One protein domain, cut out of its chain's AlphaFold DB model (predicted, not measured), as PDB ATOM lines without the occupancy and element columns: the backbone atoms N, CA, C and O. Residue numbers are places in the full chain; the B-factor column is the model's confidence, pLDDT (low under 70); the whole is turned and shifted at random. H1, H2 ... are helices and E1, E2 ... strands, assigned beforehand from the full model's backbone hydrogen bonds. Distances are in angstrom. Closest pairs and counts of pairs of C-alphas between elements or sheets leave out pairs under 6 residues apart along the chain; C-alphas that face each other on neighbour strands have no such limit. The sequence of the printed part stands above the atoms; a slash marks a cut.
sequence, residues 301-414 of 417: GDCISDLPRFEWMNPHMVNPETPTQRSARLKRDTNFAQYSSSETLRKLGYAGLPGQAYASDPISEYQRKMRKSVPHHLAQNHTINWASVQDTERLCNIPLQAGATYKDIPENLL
ATOM      1  N   GLY A 301     -12.333 -83.364  23.526       95.69
ATOM      2  CA  GLY A 301     -12.743 -83.811  24.858       95.69
ATOM      3  C   GLY A 301     -12.062 -83.026  25.977       95.69
ATOM      4  O   GLY A 301     -12.738 -82.608  26.914       95.69
ATOM      5  N   ASP A 302     -10.768 -82.726  25.840       96.38
ATOM      6  CA  ASP A 302     -10.047 -81.882  26.803       96.38
ATOM      7  C   ASP A 302     -10.638 -80.473  26.911       96.38
ATOM      8  O   ASP A 302     -10.440 -79.818  27.926       96.38
ATOM      9  N   CYS A 303     -11.338 -79.981  25.890       95.38
ATOM     10  CA  CYS A 303     -11.839 -78.610  25.861       95.38
ATOM     11  C   CYS A 303     -13.287 -78.460  26.318       95.38
ATOM     12  O   CYS A 303     -13.605 -77.428  26.901       95.38
ATOM     13  N   ILE A 304     -14.159 -79.430  26.020       95.25
ATOM     14  CA  ILE A 304     -15.617 -79.253  26.172       95.25
ATOM     15  C   ILE A 304     -16.307 -80.309  27.045       95.25
ATOM     16  O   ILE A 304     -17.524 -80.257  27.198       95.25
ATOM     17  N   SER A 305     -15.573 -81.279  27.603       95.56
ATOM     18  CA  SER A 305     -16.175 -82.390  28.367       95.56
ATOM     19  C   SER A 305     -16.807 -81.991  29.705       95.56
ATOM     20  O   SER A 305     -17.639 -82.732  30.217       95.56
ATOM     21  N   ASP A 306     -16.449 -80.831  30.257       94.69
ATOM     22  CA  ASP A 306     -16.979 -80.291  31.512       94.69
ATOM     23  C   ASP A 306     -18.183 -79.351  31.309       94.69
ATOM     24  O   ASP A 306     -18.758 -78.853  32.282       94.69
ATOM     25  N   LEU A 307     -18.581 -79.100  30.057       93.88
ATOM     26  CA  LEU A 307     -19.723 -78.249  29.737       93.88
ATOM     27  C   LEU A 307     -21.057 -78.969  30.004       93.88
ATOM     28  O   LEU A 307     -21.177 -80.174  29.760       93.88
ATOM     29  N   PRO A 308     -22.093 -78.239  30.454       92.44
ATOM     30  CA  PRO A 308     -23.425 -78.803  30.631       92.44
ATOM     31  C   PRO A 308     -23.994 -79.275  29.297       92.44
ATOM     32  O   PRO A 308     -23.888 -78.613  28.261       92.44
ATOM     33  N   ARG A 309     -24.584 -80.466  29.322       91.00
ATOM     34  CA  ARG A 309     -25.126 -81.105  28.127       91.00
ATOM     35  C   ARG A 309     -26.500 -80.521  27.825       91.00
ATOM     36  O   ARG A 309     -27.267 -80.200  28.729       91.00
ATOM     37  N   PHE A 310     -26.808 -80.414  26.545       91.31
ATOM     38  CA  PHE A 310     -28.164 -80.237  26.058       91.31
ATOM     39  C   PHE A 310     -28.250 -80.759  24.626       91.31
ATOM     40  O   PHE A 310     -27.231 -80.862  23.940       91.31
ATOM     41  N   GLU A 311     -29.449 -81.119  24.183       90.00
ATOM     42  CA  GLU A 311     -29.660 -81.684  22.850       90.00
ATOM     43  C   GLU A 311     -30.908 -81.125  22.169       90.00
ATOM     44  O   GLU A 311     -31.774 -80.502  22.790       90.00
ATOM     45  N   TRP A 312     -30.993 -81.387  20.869       92.38
ATOM     46  CA  TRP A 312     -32.228 -81.214  20.128       92.38
ATOM     47  C   TRP A 312     -33.131 -82.436  20.282       92.38
ATOM     48  O   TRP A 312     -32.678 -83.579  20.229       92.38
ATOM     49  N   MET A 313     -34.428 -82.188  20.419       90.69
ATOM     50  CA  MET A 313     -35.453 -83.217  20.378       90.69
ATOM     51  C   MET A 313     -35.757 -83.568  18.923       90.69
ATOM     52  O   MET A 313     -36.129 -82.695  18.137       90.69
ATOM     53  N   ASN A 314     -35.624 -84.847  18.570       91.50
ATOM     54  CA  ASN A 314     -35.969 -85.321  17.233       91.50
ATOM     55  C   ASN A 314     -37.481 -85.133  16.989       91.50
ATOM     56  O   ASN A 314     -38.279 -85.675  17.759       91.50
ATOM     57  N   PRO A 315     -37.894 -84.381  15.953       92.25
ATOM     58  CA  PRO A 315     -39.303 -84.107  15.693       92.25
ATOM     59  C   PRO A 315     -40.048 -85.296  15.071       92.25
ATOM     60  O   PRO A 315     -41.275 -85.299  15.106       92.25
ATOM     61  N   HIS A 316     -39.336 -86.288  14.517       91.56
ATOM     62  CA  HIS A 316     -39.919 -87.466  13.861       91.56
ATOM     63  C   HIS A 316     -40.982 -87.121  12.800       91.56
ATOM     64  O   HIS A 316     -42.032 -87.763  12.734       91.56
ATOM     65  N   MET A 317     -40.733 -86.085  11.988       89.44
ATOM     66  CA  MET A 317     -41.677 -85.646  10.958       89.44
ATOM     67  C   MET A 317     -41.595 -86.499   9.694       89.44
ATOM     68  O   MET A 317     -42.626 -86.783   9.088       89.44
ATOM     69  N   VAL A 318     -40.386 -86.873   9.278       88.19
ATOM     70  CA  VAL A 318     -40.153 -87.673   8.070       88.19
ATOM     71  C   VAL A 318     -40.018 -89.150   8.426       88.19
ATOM     72  O   VAL A 318     -40.617 -90.003   7.773       88.19
ATOM     73  N   ASN A 319     -39.259 -89.452   9.480       86.50
ATOM     74  CA  ASN A 319     -39.034 -90.801   9.977       86.50
ATOM     75  C   ASN A 319     -39.715 -91.002  11.339       86.50
ATOM     76  O   ASN A 319     -39.271 -90.414  12.335       86.50
ATOM     77  N   PRO A 320     -40.756 -91.858  11.424       89.69
ATOM     78  CA  PRO A 320     -41.414 -92.135  12.690       89.69
ATOM     79  C   PRO A 320     -40.440 -92.786  13.676       89.69
ATOM     80  O   PRO A 320     -39.565 -93.568  13.298       89.69
ATOM     81  N   GLU A 321     -40.610 -92.476  14.959       89.62
ATOM     82  CA  GLU A 321     -39.781 -93.042  16.021       89.62
ATOM     83  C   GLU A 321     -39.914 -94.571  16.058       89.62
ATOM     84  O   GLU A 321     -40.991 -95.118  16.313       89.62
ATOM     85  N   THR A 322     -38.802 -95.274  15.852       86.94
ATOM     86  CA  THR A 322     -38.774 -96.738  15.952       86.94
ATOM     87  C   THR A 322     -38.905 -97.198  17.412       86.94
ATOM     88  O   THR A 322     -38.475 -96.490  18.329       86.94
ATOM     89  N   PRO A 323     -39.411 -98.419  17.680       88.12
ATOM     90  CA  PRO A 323     -39.470 -98.965  19.041       88.12
ATOM     91  C   PRO A 323     -38.109 -98.981  19.752       88.12
ATOM     92  O   PRO A 323     -38.029 -98.735  20.958       88.12
ATOM     93  N   THR A 324     -37.028 -99.217  19.003       84.12
ATOM     94  CA  THR A 324     -35.651 -99.190  19.509       84.12
ATOM     95  C   THR A 324     -35.228 -97.779  19.912       84.12
ATOM     96  O   THR A 324     -34.710 -97.599  21.012       84.12
ATOM     97  N   GLN A 325     -35.493 -96.770  19.073       83.12
ATOM     98  CA  GLN A 325     -35.220 -95.364  19.400       83.12
ATOM     99  C   GLN A 325     -36.032 -94.907  20.611       83.12
ATOM    100  O   GLN A 325     -35.465 -94.305  21.520       83.12
ATOM    101  N   ARG A 326     -37.318 -95.272  20.679       84.69
ATOM    102  CA  ARG A 326     -38.179 -94.979  21.830       84.69
ATOM    103  C   ARG A 326     -37.643 -95.597  23.112       84.69
ATOM    104  O   ARG A 326     -37.527 -94.918  24.126       84.69
ATOM    105  N   SER A 327     -37.270 -96.872  23.060       84.25
ATOM    106  CA  SER A 327     -36.695 -97.582  24.206       84.25
ATOM    107  C   SER A 327     -35.364 -96.969  24.639       84.25
ATOM    108  O   SER A 327     -35.119 -96.824  25.831       84.25
ATOM    109  N   ALA A 328     -34.510 -96.583  23.688       81.50
ATOM    110  CA  ALA A 328     -33.253 -95.903  23.975       81.50
ATOM    111  C   ALA A 328     -33.492 -94.522  24.599       81.50
ATOM    112  O   ALA A 328     -32.843 -94.195  25.583       81.50
ATOM    113  N   ARG A 329     -34.448 -93.740  24.081       81.50
ATOM    114  CA  ARG A 329     -34.837 -92.434  24.629       81.50
ATOM    115  C   ARG A 329     -35.371 -92.551  26.056       81.50
ATOM    116  O   ARG A 329     -34.944 -91.790  26.908       81.50
ATOM    117  N   LEU A 330     -36.237 -93.528  26.329       81.38
ATOM    118  CA  LEU A 330     -36.775 -93.782  27.673       81.38
ATOM    119  C   LEU A 330     -35.712 -94.271  28.670       81.38
ATOM    120  O   LEU A 330     -35.874 -94.082  29.869       81.38
ATOM    121  N   LYS A 331     -34.641 -94.912  28.184       79.50
ATOM    122  CA  LYS A 331     -33.503 -95.364  29.000       79.50
ATOM    123  C   LYS A 331     -32.395 -94.318  29.144       79.50
ATOM    124  O   LYS A 331     -31.462 -94.551  29.910       79.50
ATOM    125  N   ARG A 332     -32.432 -93.221  28.379       72.69
ATOM    126  CA  ARG A 332     -31.419 -92.166  28.478       72.69
ATOM    127  C   ARG A 332     -31.574 -91.429  29.799       72.69
ATOM    128  O   ARG A 332     -32.678 -91.232  30.291       72.69
ATOM    129  N   ASP A 333     -30.435 -90.995  30.317       65.50
ATOM    130  CA  ASP A 333     -30.372 -90.020  31.394       65.50
ATOM    131  C   ASP A 333     -31.142 -88.754  30.977       65.50
ATOM    132  O   ASP A 333     -30.866 -88.185  29.922       65.50
ATOM    133  N   THR A 334     -32.138 -88.349  31.761       66.62
ATOM    134  CA  THR A 334     -32.980 -87.171  31.498       66.62
ATOM    135  C   THR A 334     -32.473 -85.917  32.209       66.62
ATOM    136  O   THR A 334     -33.133 -84.881  32.169       66.62
ATOM    137  N   ASN A 335     -31.292 -85.970  32.834       75.25
ATOM    138  CA  ASN A 335     -30.726 -84.867  33.618       75.25
ATOM    139  C   ASN A 335     -30.146 -83.710  32.781       75.25
ATOM    140  O   ASN A 335     -29.387 -82.893  33.301       75.25
ATOM    141  N   PHE A 336     -30.462 -83.616  31.490       82.56
ATOM    142  CA  PHE A 336     -29.975 -82.540  30.629       82.56
ATOM    143  C   PHE A 336     -31.079 -81.961  29.741       82.56
ATOM    144  O   PHE A 336     -32.063 -82.622  29.415       82.56
ATOM    145  N   ALA A 337     -30.925 -80.688  29.369       87.56
ATOM    146  CA  ALA A 337     -31.972 -79.940  28.683       87.56
ATOM    147  C   ALA A 337     -32.206 -80.452  27.252       87.56
ATOM    148  O   ALA A 337     -31.261 -80.710  26.504       87.56
ATOM    149  N   GLN A 338     -33.477 -80.538  26.858       89.25
ATOM    150  CA  GLN A 338     -33.898 -80.874  25.500       89.25
ATOM    151  C   GLN A 338     -34.655 -79.700  24.887       89.25
ATOM    152  O   GLN A 338     -35.579 -79.161  25.496       89.25
ATOM    153  N   TYR A 339     -34.284 -79.327  23.666       91.19
ATOM    154  CA  TYR A 339     -34.904 -78.227  22.934       91.19
ATOM    155  C   TYR A 339     -35.648 -78.743  21.706       91.19
ATOM    156  O   TYR A 339     -35.107 -79.522  20.925       91.19
ATOM    157  N   SER A 340     -36.883 -78.288  21.501       90.38
ATOM    158  CA  SER A 340     -37.594 -78.461  20.231       90.38
ATOM    159  C   SER A 340     -37.355 -77.257  19.322       90.38
ATOM    160  O   SER A 340     -37.144 -76.144  19.806       90.38
ATOM    161  N   SER A 341     -37.438 -77.442  18.003       89.00
ATOM    162  CA  SER A 341     -37.364 -76.363  17.003       89.00
ATOM    163  C   SER A 341     -38.616 -75.467  17.031       89.00
ATOM    164  O   SER A 341     -39.387 -75.405  16.076       89.00
ATOM    165  N   SER A 342     -38.851 -74.791  18.154       87.69
ATOM    166  CA  SER A 342     -40.027 -73.957  18.396       87.69
ATOM    167  C   SER A 342     -39.915 -72.577  17.747       87.69
ATOM    168  O   SER A 342     -38.820 -72.060  17.506       87.69
ATOM    169  N   GLU A 343     -41.069 -71.940  17.540       87.75
ATOM    170  CA  GLU A 343     -41.155 -70.549  17.086       87.75
ATOM    171  C   GLU A 343     -40.465 -69.581  18.060       87.75
ATOM    172  O   GLU A 343     -39.846 -68.603  17.647       87.75
ATOM    173  N   THR A 344     -40.519 -69.874  19.360       89.12
ATOM    174  CA  THR A 344     -39.852 -69.084  20.401       89.12
ATOM    175  C   THR A 344     -38.336 -69.095  20.221       89.12
ATOM    176  O   THR A 344     -37.715 -68.034  20.200       89.12
ATOM    177  N   LEU A 345     -37.734 -70.273  20.027       87.62
ATOM    178  CA  LEU A 345     -36.291 -70.372  19.786       87.62
ATOM    179  C   LEU A 345     -35.897 -69.809  18.419       87.62
ATOM    180  O   LEU A 345     -34.814 -69.248  18.293       87.62
ATOM    181  N   ARG A 346     -36.778 -69.887  17.411       89.62
ATOM    182  CA  ARG A 346     -36.550 -69.240  16.110       89.62
ATOM    183  C   ARG A 346     -36.413 -67.726  16.258       89.62
ATOM    184  O   ARG A 346     -35.511 -67.143  15.670       89.62
ATOM    185  N   LYS A 347     -37.277 -67.105  17.068       91.81
ATOM    186  CA  LYS A 347     -37.218 -65.666  17.377       91.81
ATOM    187  C   LYS A 347     -35.980 -65.289  18.194       91.81
ATOM    188  O   LYS A 347     -35.428 -64.219  17.971       91.81
ATOM    189  N   LEU A 348     -35.545 -66.154  19.114       89.56
ATOM    190  CA  LEU A 348     -34.314 -65.957  19.893       89.56
ATOM    191  C   LEU A 348     -33.039 -66.185  19.064       89.56
ATOM    192  O   LEU A 348     -32.002 -65.603  19.363       89.56
ATOM    193  N   GLY A 349     -33.104 -67.032  18.035       91.88
ATOM    194  CA  GLY A 349     -31.990 -67.369  17.145       91.88
ATOM    195  C   GLY A 349     -31.032 -68.438  17.683       91.88
ATOM    196  O   GLY A 349     -30.180 -68.916  16.933       91.88
ATOM    197  N   TYR A 350     -31.169 -68.861  18.942       91.94
ATOM    198  CA  TYR A 350     -30.298 -69.859  19.571       91.94
ATOM    199  C   TYR A 350     -31.037 -70.740  20.588       91.94
ATOM    200  O   TYR A 350     -32.117 -70.397  21.067       91.94
ATOM    201  N   ALA A 351     -30.425 -71.877  20.924       91.44
ATOM    202  CA  ALA A 351     -30.792 -72.767  22.025       91.44
ATOM    203  C   ALA A 351     -29.643 -72.859  23.044       91.44
ATOM    204  O   ALA A 351     -28.480 -72.699  22.677       91.44
ATOM    205  N   GLY A 352     -29.959 -73.135  24.310       89.81
ATOM    206  CA  GLY A 352     -28.994 -73.156  25.417       89.81
ATOM    207  C   GLY A 352     -29.162 -71.977  26.380       89.81
ATOM    208  O   GLY A 352     -30.021 -71.116  26.187       89.81
ATOM    209  N   LEU A 353     -28.331 -71.946  27.423       86.44
ATOM    210  CA  LEU A 353     -28.378 -70.916  28.462       86.44
ATOM    211  C   LEU A 353     -27.104 -70.059  28.420       86.44
ATOM    212  O   LEU A 353     -26.002 -70.608  28.503       86.44
ATOM    213  N   PRO A 354     -27.226 -68.720  28.333       79.62
ATOM    214  CA  PRO A 354     -26.077 -67.823  28.246       79.62
ATOM    215  C   PRO A 354     -25.273 -67.720  29.550       79.62
ATOM    216  O   PRO A 354     -24.160 -67.213  29.505       79.62
ATOM    217  N   GLY A 355     -25.790 -68.217  30.678       87.50
ATOM    218  CA  GLY A 355     -25.074 -68.307  31.949       87.50
ATOM    219  C   GLY A 355     -25.588 -69.480  32.777       87.50
ATOM    220  O   GLY A 355     -26.737 -69.468  33.212       87.50
ATOM    221  N   GLN A 356     -24.755 -70.499  32.978       90.88
ATOM    222  CA  GLN A 356     -25.115 -71.693  33.750       90.88
ATOM    223  C   GLN A 356     -23.897 -72.330  34.422       90.88
ATOM    224  O   GLN A 356     -22.757 -72.077  34.031       90.88
ATOM    225  N   ALA A 357     -24.129 -73.147  35.449       92.00
ATOM    226  CA  ALA A 357     -23.059 -73.897  36.097       92.00
ATOM    227  C   ALA A 357     -22.423 -74.897  35.115       92.00
ATOM    228  O   ALA A 357     -23.099 -75.450  34.245       92.00
ATOM    229  N   TYR A 358     -21.119 -75.131  35.261       93.19
ATOM    230  CA  TYR A 358     -20.457 -76.236  34.569       93.19
ATOM    231  C   TYR A 358     -21.036 -77.578  35.032       93.19
ATOM    232  O   TYR A 358     -21.513 -77.695  36.160       93.19
ATOM    233  N   ALA A 359     -20.961 -78.601  34.177       92.12
ATOM    234  CA  ALA A 359     -21.408 -79.946  34.541       92.12
ATOM    235  C   ALA A 359     -20.521 -80.579  35.620       92.12
ATOM    236  O   ALA A 359     -20.965 -81.457  36.356       92.12
ATOM    237  N   SER A 360     -19.250 -80.177  35.668       93.50
ATOM    238  CA  SER A 360     -18.253 -80.708  36.593       93.50
ATOM    239  C   SER A 360     -17.102 -79.724  36.813       93.50
ATOM    240  O   SER A 360     -16.971 -78.697  36.131       93.50
ATOM    241  N   ASP A 361     -16.249 -80.044  37.784       93.38
ATOM    242  CA  ASP A 361     -14.944 -79.406  37.933       93.38
ATOM    243  C   ASP A 361     -14.042 -79.683  36.718       93.38
ATOM    244  O   ASP A 361     -14.250 -80.666  36.005       93.38
ATOM    245  N   PRO A 362     -13.031 -78.834  36.452       94.44
ATOM    246  CA  PRO A 362     -12.129 -79.028  35.323       94.44
ATOM    247  C   PRO A 362     -11.447 -80.404  35.353       94.44
ATOM    248  O   PRO A 362     -10.720 -80.731  36.294       94.44
ATOM    249  N   ILE A 363     -11.621 -81.176  34.283       94.94
ATOM    250  CA  ILE A 363     -11.093 -82.539  34.141       94.94
ATOM    251  C   ILE A 363      -9.705 -82.505  33.482       94.94
ATOM    252  O   ILE A 363      -8.814 -83.281  33.831       94.94
ATOM    253  N   SER A 364      -9.492 -81.565  32.561       95.06
ATOM    254  CA  SER A 364      -8.249 -81.385  31.816       95.06
ATOM    255  C   SER A 364      -7.469 -80.143  32.263       95.06
ATOM    256  O   SER A 364      -7.998 -79.191  32.845       95.06
ATOM    257  N   GLU A 365      -6.180 -80.112  31.919       93.00
ATOM    258  CA  GLU A 365      -5.349 -78.923  32.118       93.00
ATOM    259  C   GLU A 365      -5.789 -77.744  31.235       93.00
ATOM    260  O   GLU A 365      -5.661 -76.585  31.628       93.00
ATOM    261  N   TYR A 366      -6.351 -78.030  30.057       93.94
ATOM    262  CA  TYR A 366      -6.913 -77.003  29.185       93.94
ATOM    263  C   TYR A 366      -8.095 -76.303  29.867       93.94
ATOM    264  O   TYR A 366      -8.123 -75.075  29.946       93.94
ATOM    265  N   GLN A 367      -9.027 -77.074  30.433       95.25
ATOM    266  CA  GLN A 367     -10.178 -76.546  31.170       95.25
ATOM    267  C   GLN A 367      -9.737 -75.732  32.384       95.25
ATOM    268  O   GLN A 367     -10.238 -74.626  32.583       95.25
ATOM    269  N   ARG A 368      -8.753 -76.220  33.159       92.81
ATOM    270  CA  ARG A 368      -8.195 -75.469  34.298       92.81
ATOM    271  C   ARG A 368      -7.667 -74.101  33.878       92.81
ATOM    272  O   ARG A 368      -7.956 -73.107  34.542       92.81
ATOM    273  N   LYS A 369      -6.936 -74.031  32.761       90.19
ATOM    274  CA  LYS A 369      -6.405 -72.767  32.229       90.19
ATOM    275  C   LYS A 369      -7.511 -71.834  31.745       90.19
ATOM    276  O   LYS A 369      -7.525 -70.672  32.140       90.19
ATOM    277  N   MET A 370      -8.449 -72.334  30.941       89.94
ATOM    278  CA  MET A 370      -9.529 -71.516  30.370       89.94
ATOM    279  C   MET A 370     -10.527 -71.017  31.411       89.94
ATOM    280  O   MET A 370     -11.082 -69.937  31.249       89.94
ATOM    281  N   ARG A 371     -10.722 -71.755  32.508       89.50
ATOM    282  CA  ARG A 371     -11.653 -71.370  33.578       89.50
ATOM    283  C   ARG A 371     -11.056 -70.418  34.615       89.50
ATOM    284  O   ARG A 371     -11.806 -69.906  35.445       89.50
ATOM    285  N   LYS A 372      -9.745 -70.143  34.569       84.56
ATOM    286  CA  LYS A 372      -9.041 -69.319  35.569       84.56
ATOM    287  C   LYS A 372      -9.588 -67.891  35.675       84.56
ATOM    288  O   LYS A 372      -9.606 -67.334  36.766       84.56
ATOM    289  N   SER A 373     -10.019 -67.309  34.560       75.69
ATOM    290  CA  SER A 373     -10.517 -65.930  34.468       75.69
ATOM    291  C   SER A 373     -12.035 -65.842  34.272       75.69
ATOM    292  O   SER A 373     -12.550 -64.760  34.001       75.69
ATOM    293  N   VAL A 374     -12.766 -66.957  34.400       81.12
ATOM    294  CA  VAL A 374     -14.216 -66.982  34.157       81.12
ATOM    295  C   VAL A 374     -14.969 -66.376  35.349       81.12
ATOM    296  O   VAL A 374     -14.881 -66.917  36.457       81.12
ATOM    297  N   PRO A 375     -15.762 -65.306  35.146       72.44
ATOM    298  CA  PRO A 375     -16.540 -64.689  36.214       72.44
ATOM    299  C   PRO A 375     -17.503 -65.683  36.864       72.44
ATOM    300  O   PRO A 375     -18.236 -66.395  36.173       72.44
ATOM    301  N   HIS A 376     -17.504 -65.723  38.198       79.06
ATOM    302  CA  HIS A 376     -18.371 -66.589  39.010       79.06
ATOM    303  C   HIS A 376     -18.282 -68.090  38.682       79.06
ATOM    304  O   HIS A 376     -19.138 -68.857  39.111       79.06
ATOM    305  N   HIS A 377     -17.272 -68.512  37.910       84.06
ATOM    306  CA  HIS A 377     -17.143 -69.870  37.383       84.06
ATOM    307  C   HIS A 377     -18.415 -70.392  36.689       84.06
ATOM    308  O   HIS A 377     -18.726 -71.577  36.778       84.06
ATOM    309  N   LEU A 378     -19.136 -69.523  35.973       90.44
ATOM    310  CA  LEU A 378     -20.303 -69.900  35.171       90.44
ATOM    311  C   LEU A 378     -19.935 -69.995  33.689       90.44
ATOM    312  O   LEU A 378     -19.303 -69.089  33.146       90.44
ATOM    313  N   ALA A 379     -20.390 -71.051  33.019       91.25
ATOM    314  CA  ALA A 379     -20.277 -71.198  31.577       91.25
ATOM    315  C   ALA A 379     -21.114 -70.107  30.893       91.25
ATOM    316  O   ALA A 379     -22.343 -70.091  31.001       91.25
ATOM    317  N   GLN A 380     -20.427 -69.186  30.217       91.38
ATOM    318  CA  GLN A 380     -21.044 -68.088  29.479       91.38
ATOM    319  C   GLN A 380     -21.219 -68.460  28.009       91.38
ATOM    320  O   GLN A 380     -20.360 -69.130  27.437       91.38
ATOM    321  N   ASN A 381     -22.295 -67.977  27.385       91.44
ATOM    322  CA  ASN A 381     -22.567 -68.156  25.951       91.44
ATOM    323  C   ASN A 381     -22.530 -69.627  25.493       91.44
ATOM    324  O   ASN A 381     -22.173 -69.915  24.351       91.44
ATOM    325  N   HIS A 382     -22.888 -70.569  26.376       93.75
ATOM    326  CA  HIS A 382     -22.987 -71.988  26.028       93.75
ATOM    327  C   HIS A 382     -24.311 -72.256  25.312       93.75
ATOM    328  O   HIS A 382     -25.270 -72.795  25.871       93.75
ATOM    329  N   THR A 383     -24.364 -71.775  24.076       93.19
ATOM    330  CA  THR A 383     -25.527 -71.797  23.198       93.19
ATOM    331  C   THR A 383     -25.135 -72.305  21.814       93.19
ATOM    332  O   THR A 383     -23.969 -72.285  21.417       93.19
ATOM    333  N   ILE A 384     -26.120 -72.787  21.062       92.69
ATOM    334  CA  ILE A 384     -25.976 -73.166  19.654       92.69
ATOM    335  C   ILE A 384     -27.021 -72.436  18.822       92.69
ATOM    336  O   ILE A 384     -28.103 -72.123  19.317       92.69
ATOM    337  N   ASN A 385     -26.723 -72.206  17.546       93.62
ATOM    338  CA  ASN A 385     -27.685 -71.606  16.627       93.62
ATOM    339  C   ASN A 385     -28.958 -72.449  16.543       93.62
ATOM    340  O   ASN A 385     -28.907 -73.681  16.570       93.62
ATOM    341  N   TRP A 386     -30.092 -71.771  16.402       93.81
ATOM    342  CA  TRP A 386     -31.363 -72.426  16.142       93.81
ATOM    343  C   TRP A 386     -31.282 -73.274  14.865       93.81
ATOM    344  O   TRP A 386     -30.758 -72.828  13.842       93.81
ATOM    345  N   ALA A 387     -31.817 -74.492  14.935       91.88
ATOM    346  CA  ALA A 387     -31.929 -75.399  13.803       91.88
ATOM    347  C   ALA A 387     -33.397 -75.538  13.382       91.88
ATOM    348  O   ALA A 387     -34.293 -75.674  14.221       91.88
ATOM    349  N   SER A 388     -33.633 -75.543  12.066       92.12
ATOM    350  CA  SER A 388     -34.957 -75.812  11.503       92.12
ATOM    351  C   SER A 388     -35.439 -77.212  11.891       92.12
ATOM    352  O   SER A 388     -34.641 -78.066  12.278       92.12
ATOM    353  N   VAL A 389     -36.740 -77.480  11.769       92.56
ATOM    354  CA  VAL A 389     -37.287 -78.810  12.091       92.56
ATOM    355  C   VAL A 389     -36.634 -79.899  11.225       92.56
ATOM    356  O   VAL A 389     -36.240 -80.945  11.733       92.56
ATOM    357  N   GLN A 390     -36.426 -79.615   9.936       91.19
ATOM    358  CA  GLN A 390     -35.771 -80.530   8.995       91.19
ATOM    359  C   GLN A 390     -34.299 -80.766   9.348       91.19
ATOM    360  O   GLN A 390     -33.842 -81.908   9.376       91.19
ATOM    361  N   ASP A 391     -33.547 -79.703   9.648       92.00
ATOM    362  CA  ASP A 391     -32.136 -79.839  10.027       92.00
ATOM    363  C   ASP A 391     -31.987 -80.530  11.375       92.00
ATOM    364  O   ASP A 391     -31.067 -81.317  11.569       92.00
ATOM    365  N   THR A 392     -32.926 -80.300  12.286       93.62
ATOM    366  CA  THR A 392     -32.971 -80.982  13.575       93.62
ATOM    367  C   THR A 392     -33.183 -82.479  13.398       93.62
ATOM    368  O   THR A 392     -32.457 -83.270  13.999       93.62
ATOM    369  N   GLU A 393     -34.115 -82.889  12.534       93.12
ATOM    370  CA  GLU A 393     -34.321 -84.304  12.227       93.12
ATOM    371  C   GLU A 393     -33.083 -84.928  11.574       93.12
ATOM    372  O   GLU A 393     -32.668 -86.014  11.972       93.12
ATOM    373  N   ARG A 394     -32.421 -84.224  10.646       93.19
ATOM    374  CA  ARG A 394     -31.145 -84.671  10.063       93.19
ATOM    375  C   ARG A 394     -30.071 -84.856  11.130       93.19
ATOM    376  O   ARG A 394     -29.481 -85.929  11.206       93.19
ATOM    377  N   LEU A 395     -29.845 -83.843  11.968       92.50
ATOM    378  CA  LEU A 395     -28.839 -83.856  13.033       92.50
ATOM    379  C   LEU A 395     -29.073 -85.004  14.019       92.50
ATOM    380  O   LEU A 395     -28.133 -85.717  14.360       92.50
ATOM    381  N   CYS A 396     -30.322 -85.223  14.433       91.62
ATOM    382  CA  CYS A 396     -30.682 -86.290  15.366       91.62
ATOM    383  C   CYS A 396     -30.528 -87.702  14.777       91.62
ATOM    384  O   CYS A 396     -30.501 -88.671  15.535       91.62
ATOM    385  N   ASN A 397     -30.458 -87.827  13.448       91.31
ATOM    386  CA  ASN A 397     -30.271 -89.098  12.750       91.31
ATOM    387  C   ASN A 397     -28.811 -89.351  12.328       91.31
ATOM    388  O   ASN A 397     -28.538 -90.400  11.748       91.31
ATOM    389  N   ILE A 398     -27.865 -88.453  12.636       92.69
ATOM    390  CA  ILE A 398     -26.432 -88.733  12.462       92.69
ATOM    391  C   ILE A 398     -25.985 -89.717  13.557       92.69
ATOM    392  O   ILE A 398     -26.154 -89.423  14.745       92.69
ATOM    393  N   PRO A 399     -25.387 -90.871  13.205       90.56
ATOM    394  CA  PRO A 399     -24.889 -91.818  14.197       90.56
ATOM    395  C   PRO A 399     -23.808 -91.204  15.096       90.56
ATOM    396  O   PRO A 399     -22.882 -90.547  14.622       90.56
ATOM    397  N   LEU A 400     -23.869 -91.476  16.402       89.31
ATOM    398  CA  LEU A 400     -22.861 -91.032  17.373       89.31
ATOM    399  C   LEU A 400     -21.615 -91.937  17.344       89.31
ATOM    400  O   LEU A 400     -21.277 -92.582  18.334       89.31
ATOM    401  N   GLN A 401     -20.940 -91.993  16.197       92.62
ATOM    402  CA  GLN A 401     -19.689 -92.726  15.999       92.62
ATOM    403  C   GLN A 401     -18.635 -91.844  15.325       92.62
ATOM    404  O   GLN A 401     -18.954 -90.896  14.603       92.62
ATOM    405  N   ALA A 402     -17.358 -92.146  15.559       93.50
ATOM    406  CA  ALA A 402     -16.262 -91.380  14.981       93.50
ATOM    407  C   ALA A 402     -16.319 -91.412  13.445       93.50
ATOM    408  O   ALA A 402     -16.393 -92.478  12.841       93.50
ATOM    409  N   GLY A 403     -16.262 -90.234  12.819       93.25
ATOM    410  CA  GLY A 403     -16.280 -90.098  11.362       93.25
ATOM    411  C   GLY A 403     -17.668 -90.102  10.719       93.25
ATOM    412  O   GLY A 403     -17.728 -89.997   9.499       93.25
ATOM    413  N   ALA A 404     -18.756 -90.175  11.497       95.19
ATOM    414  CA  ALA A 404     -20.108 -90.045  10.960       95.19
ATOM    415  C   ALA A 404     -20.339 -88.670  10.310       95.19
ATOM    416  O   ALA A 404     -19.894 -87.630  10.803       95.19
ATOM    417  N   THR A 405     -21.055 -88.672   9.191       93.69
ATOM    418  CA  THR A 405     -21.351 -87.507   8.357       93.69
ATOM    419  C   THR A 405     -22.802 -87.537   7.876       93.69
ATOM    420  O   THR A 405     -23.569 -88.442   8.189       93.69
ATOM    421  N   TYR A 406     -23.179 -86.566   7.040       91.56
ATOM    422  CA  TYR A 406     -24.479 -86.560   6.366       91.56
ATOM    423  C   TYR A 406     -24.725 -87.795   5.480       91.56
ATOM    424  O   TYR A 406     -25.861 -88.031   5.109       91.56
ATOM    425  N   LYS A 407     -23.692 -88.565   5.113       92.44
ATOM    426  CA  LYS A 407     -23.840 -89.782   4.295       92.44
ATOM    427  C   LYS A 407     -24.395 -90.969   5.078       92.44
ATOM    428  O   LYS A 407     -24.826 -91.939   4.472       92.44
ATOM    429  N   ASP A 408     -24.350 -90.887   6.402       93.38
ATOM    430  CA  ASP A 408     -24.727 -91.971   7.305       93.38
ATOM    431  C   ASP A 408     -26.171 -91.824   7.816       93.38
ATOM    432  O   ASP A 408     -26.614 -92.609   8.653       93.38
ATOM    433  N   ILE A 409     -26.903 -90.809   7.337       92.00
ATOM    434  CA  ILE A 409     -28.321 -90.613   7.651       92.00
ATOM    435  C   ILE A 409     -29.203 -91.353   6.629       92.00
ATOM    436  O   ILE A 409     -28.763 -91.593   5.504       92.00
ATOM    437  N   PRO A 410     -30.462 -91.679   6.976       90.69
ATOM    438  CA  PRO A 410     -31.430 -92.239   6.034       90.69
ATOM    439  C   PRO A 410     -31.567 -91.413   4.745       90.69
ATOM    440  O   PRO A 410     -31.639 -90.185   4.801       90.69
ATOM    441  N   GLU A 411     -31.660 -92.080   3.589       91.06
ATOM    442  CA  GLU A 411     -31.704 -91.420   2.272       91.06
ATOM    443  C   GLU A 411     -32.822 -90.378   2.154       91.06
ATOM    444  O   GLU A 411     -32.629 -89.315   1.571       91.06
ATOM    445  N   ASN A 412     -33.972 -90.637   2.776       90.50
ATOM    446  CA  ASN A 412     -35.116 -89.729   2.771       90.50
ATOM    447  C   ASN A 412     -34.914 -88.439   3.589       90.50
ATOM    448  O   ASN A 412     -35.748 -87.539   3.515       90.50
ATOM    449  N   LEU A 413     -33.825 -88.333   4.358       90.69
ATOM    450  CA  LEU A 413     -33.420 -87.121   5.070       90.69
ATOM    451  C   LEU A 413     -32.297 -86.355   4.363       90.69
ATOM    452  O   LEU A 413     -31.984 -85.231   4.774       90.69
ATOM    453  N   LEU A 414     -31.685 -86.916   3.317       88.69
ATOM    454  CA  LEU A 414     -30.636 -86.227   2.573       88.69
ATOM    455  C   LEU A 414     -31.186 -84.928   1.957       88.69
ATOM    456  O   LEU A 414     -32.341 -84.874   1.526       88.69
TER     457      LEU A 414
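Overview. This is residues 301 to 414 of the 417 residues of an uncharacterized protein of Monilinia vaccinii-corymbosi (UniProt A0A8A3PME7). A two-stranded ribbon, E3 and E4, runs beside a short parallel pair, E1 and E2, with small helices scattered round them. H1 and H4 pack together off to one side of the ribbon, H5 lies near the end of the ribbon where E4 ends, and residues 322 to 328, of which 323 to 328 belong to H2, stick out. The printed part has 114 residues in the order H1 E1 H2 E2 H3 E3 H4 E4 H5; the class is mixed, with under half of the residues in named elements. It is only just loose, close to compact, with a radius of gyration of the C-alphas of 16.3 A and spans of 46 by 33 by 26 A.

Arrangement. H1, residues 301 to 304, touches H4, residues 365 to 371; their closest C-alphas, of Cys 303 and Gln 367, are 5.9 A apart. E1, residues 310 to 312, H2, residues 323 to 331, and E2, residues 337 to 339, form a strand-helix-strand unit, two parallel neighbour strands with a helix between, its crossover right-handed. N 311 and O 337 are 3.0 A apart, within hydrogen-bond range. The closest C-alphas of H3, residues 343 to 348, and E3, residues 350 to 357, are those of Leu 345 and Ala 351, 6.4 A apart. E3 bends by 52 degrees at residue 354 and is antiparallel to E4, residues 378 to 385, with N 351 and O 384 at 2.8 A. H5, residues 389 to 396, comes nearest E1 at the C-alphas of Thr 392 and Trp 312, 6.6 A. In H2, H3, H4 and H5 every O i to N i+4 pair is within hydrogen-bond range; H1 is too short for one, and its one O i to N i+3 pair is out of range.

Along the chain. H1 begins at C-alpha 301 (-12.743, -83.811, 24.858). H2 measures 12.2 A, E3 18.5 A and E4 20.0 A from first to last C-alpha. H5, 10.5 A, ends at C-alpha 396 (-30.682, -86.290, 15.366).

Size, cuts and confidence. The C-alphas farthest apart, of Ser 373 and Asn 412, are 46.6 A apart. The printed part has no cut and no long link; residues 397 to 414 hold no named element. Residues 333 to 334 have pLDDT under 70.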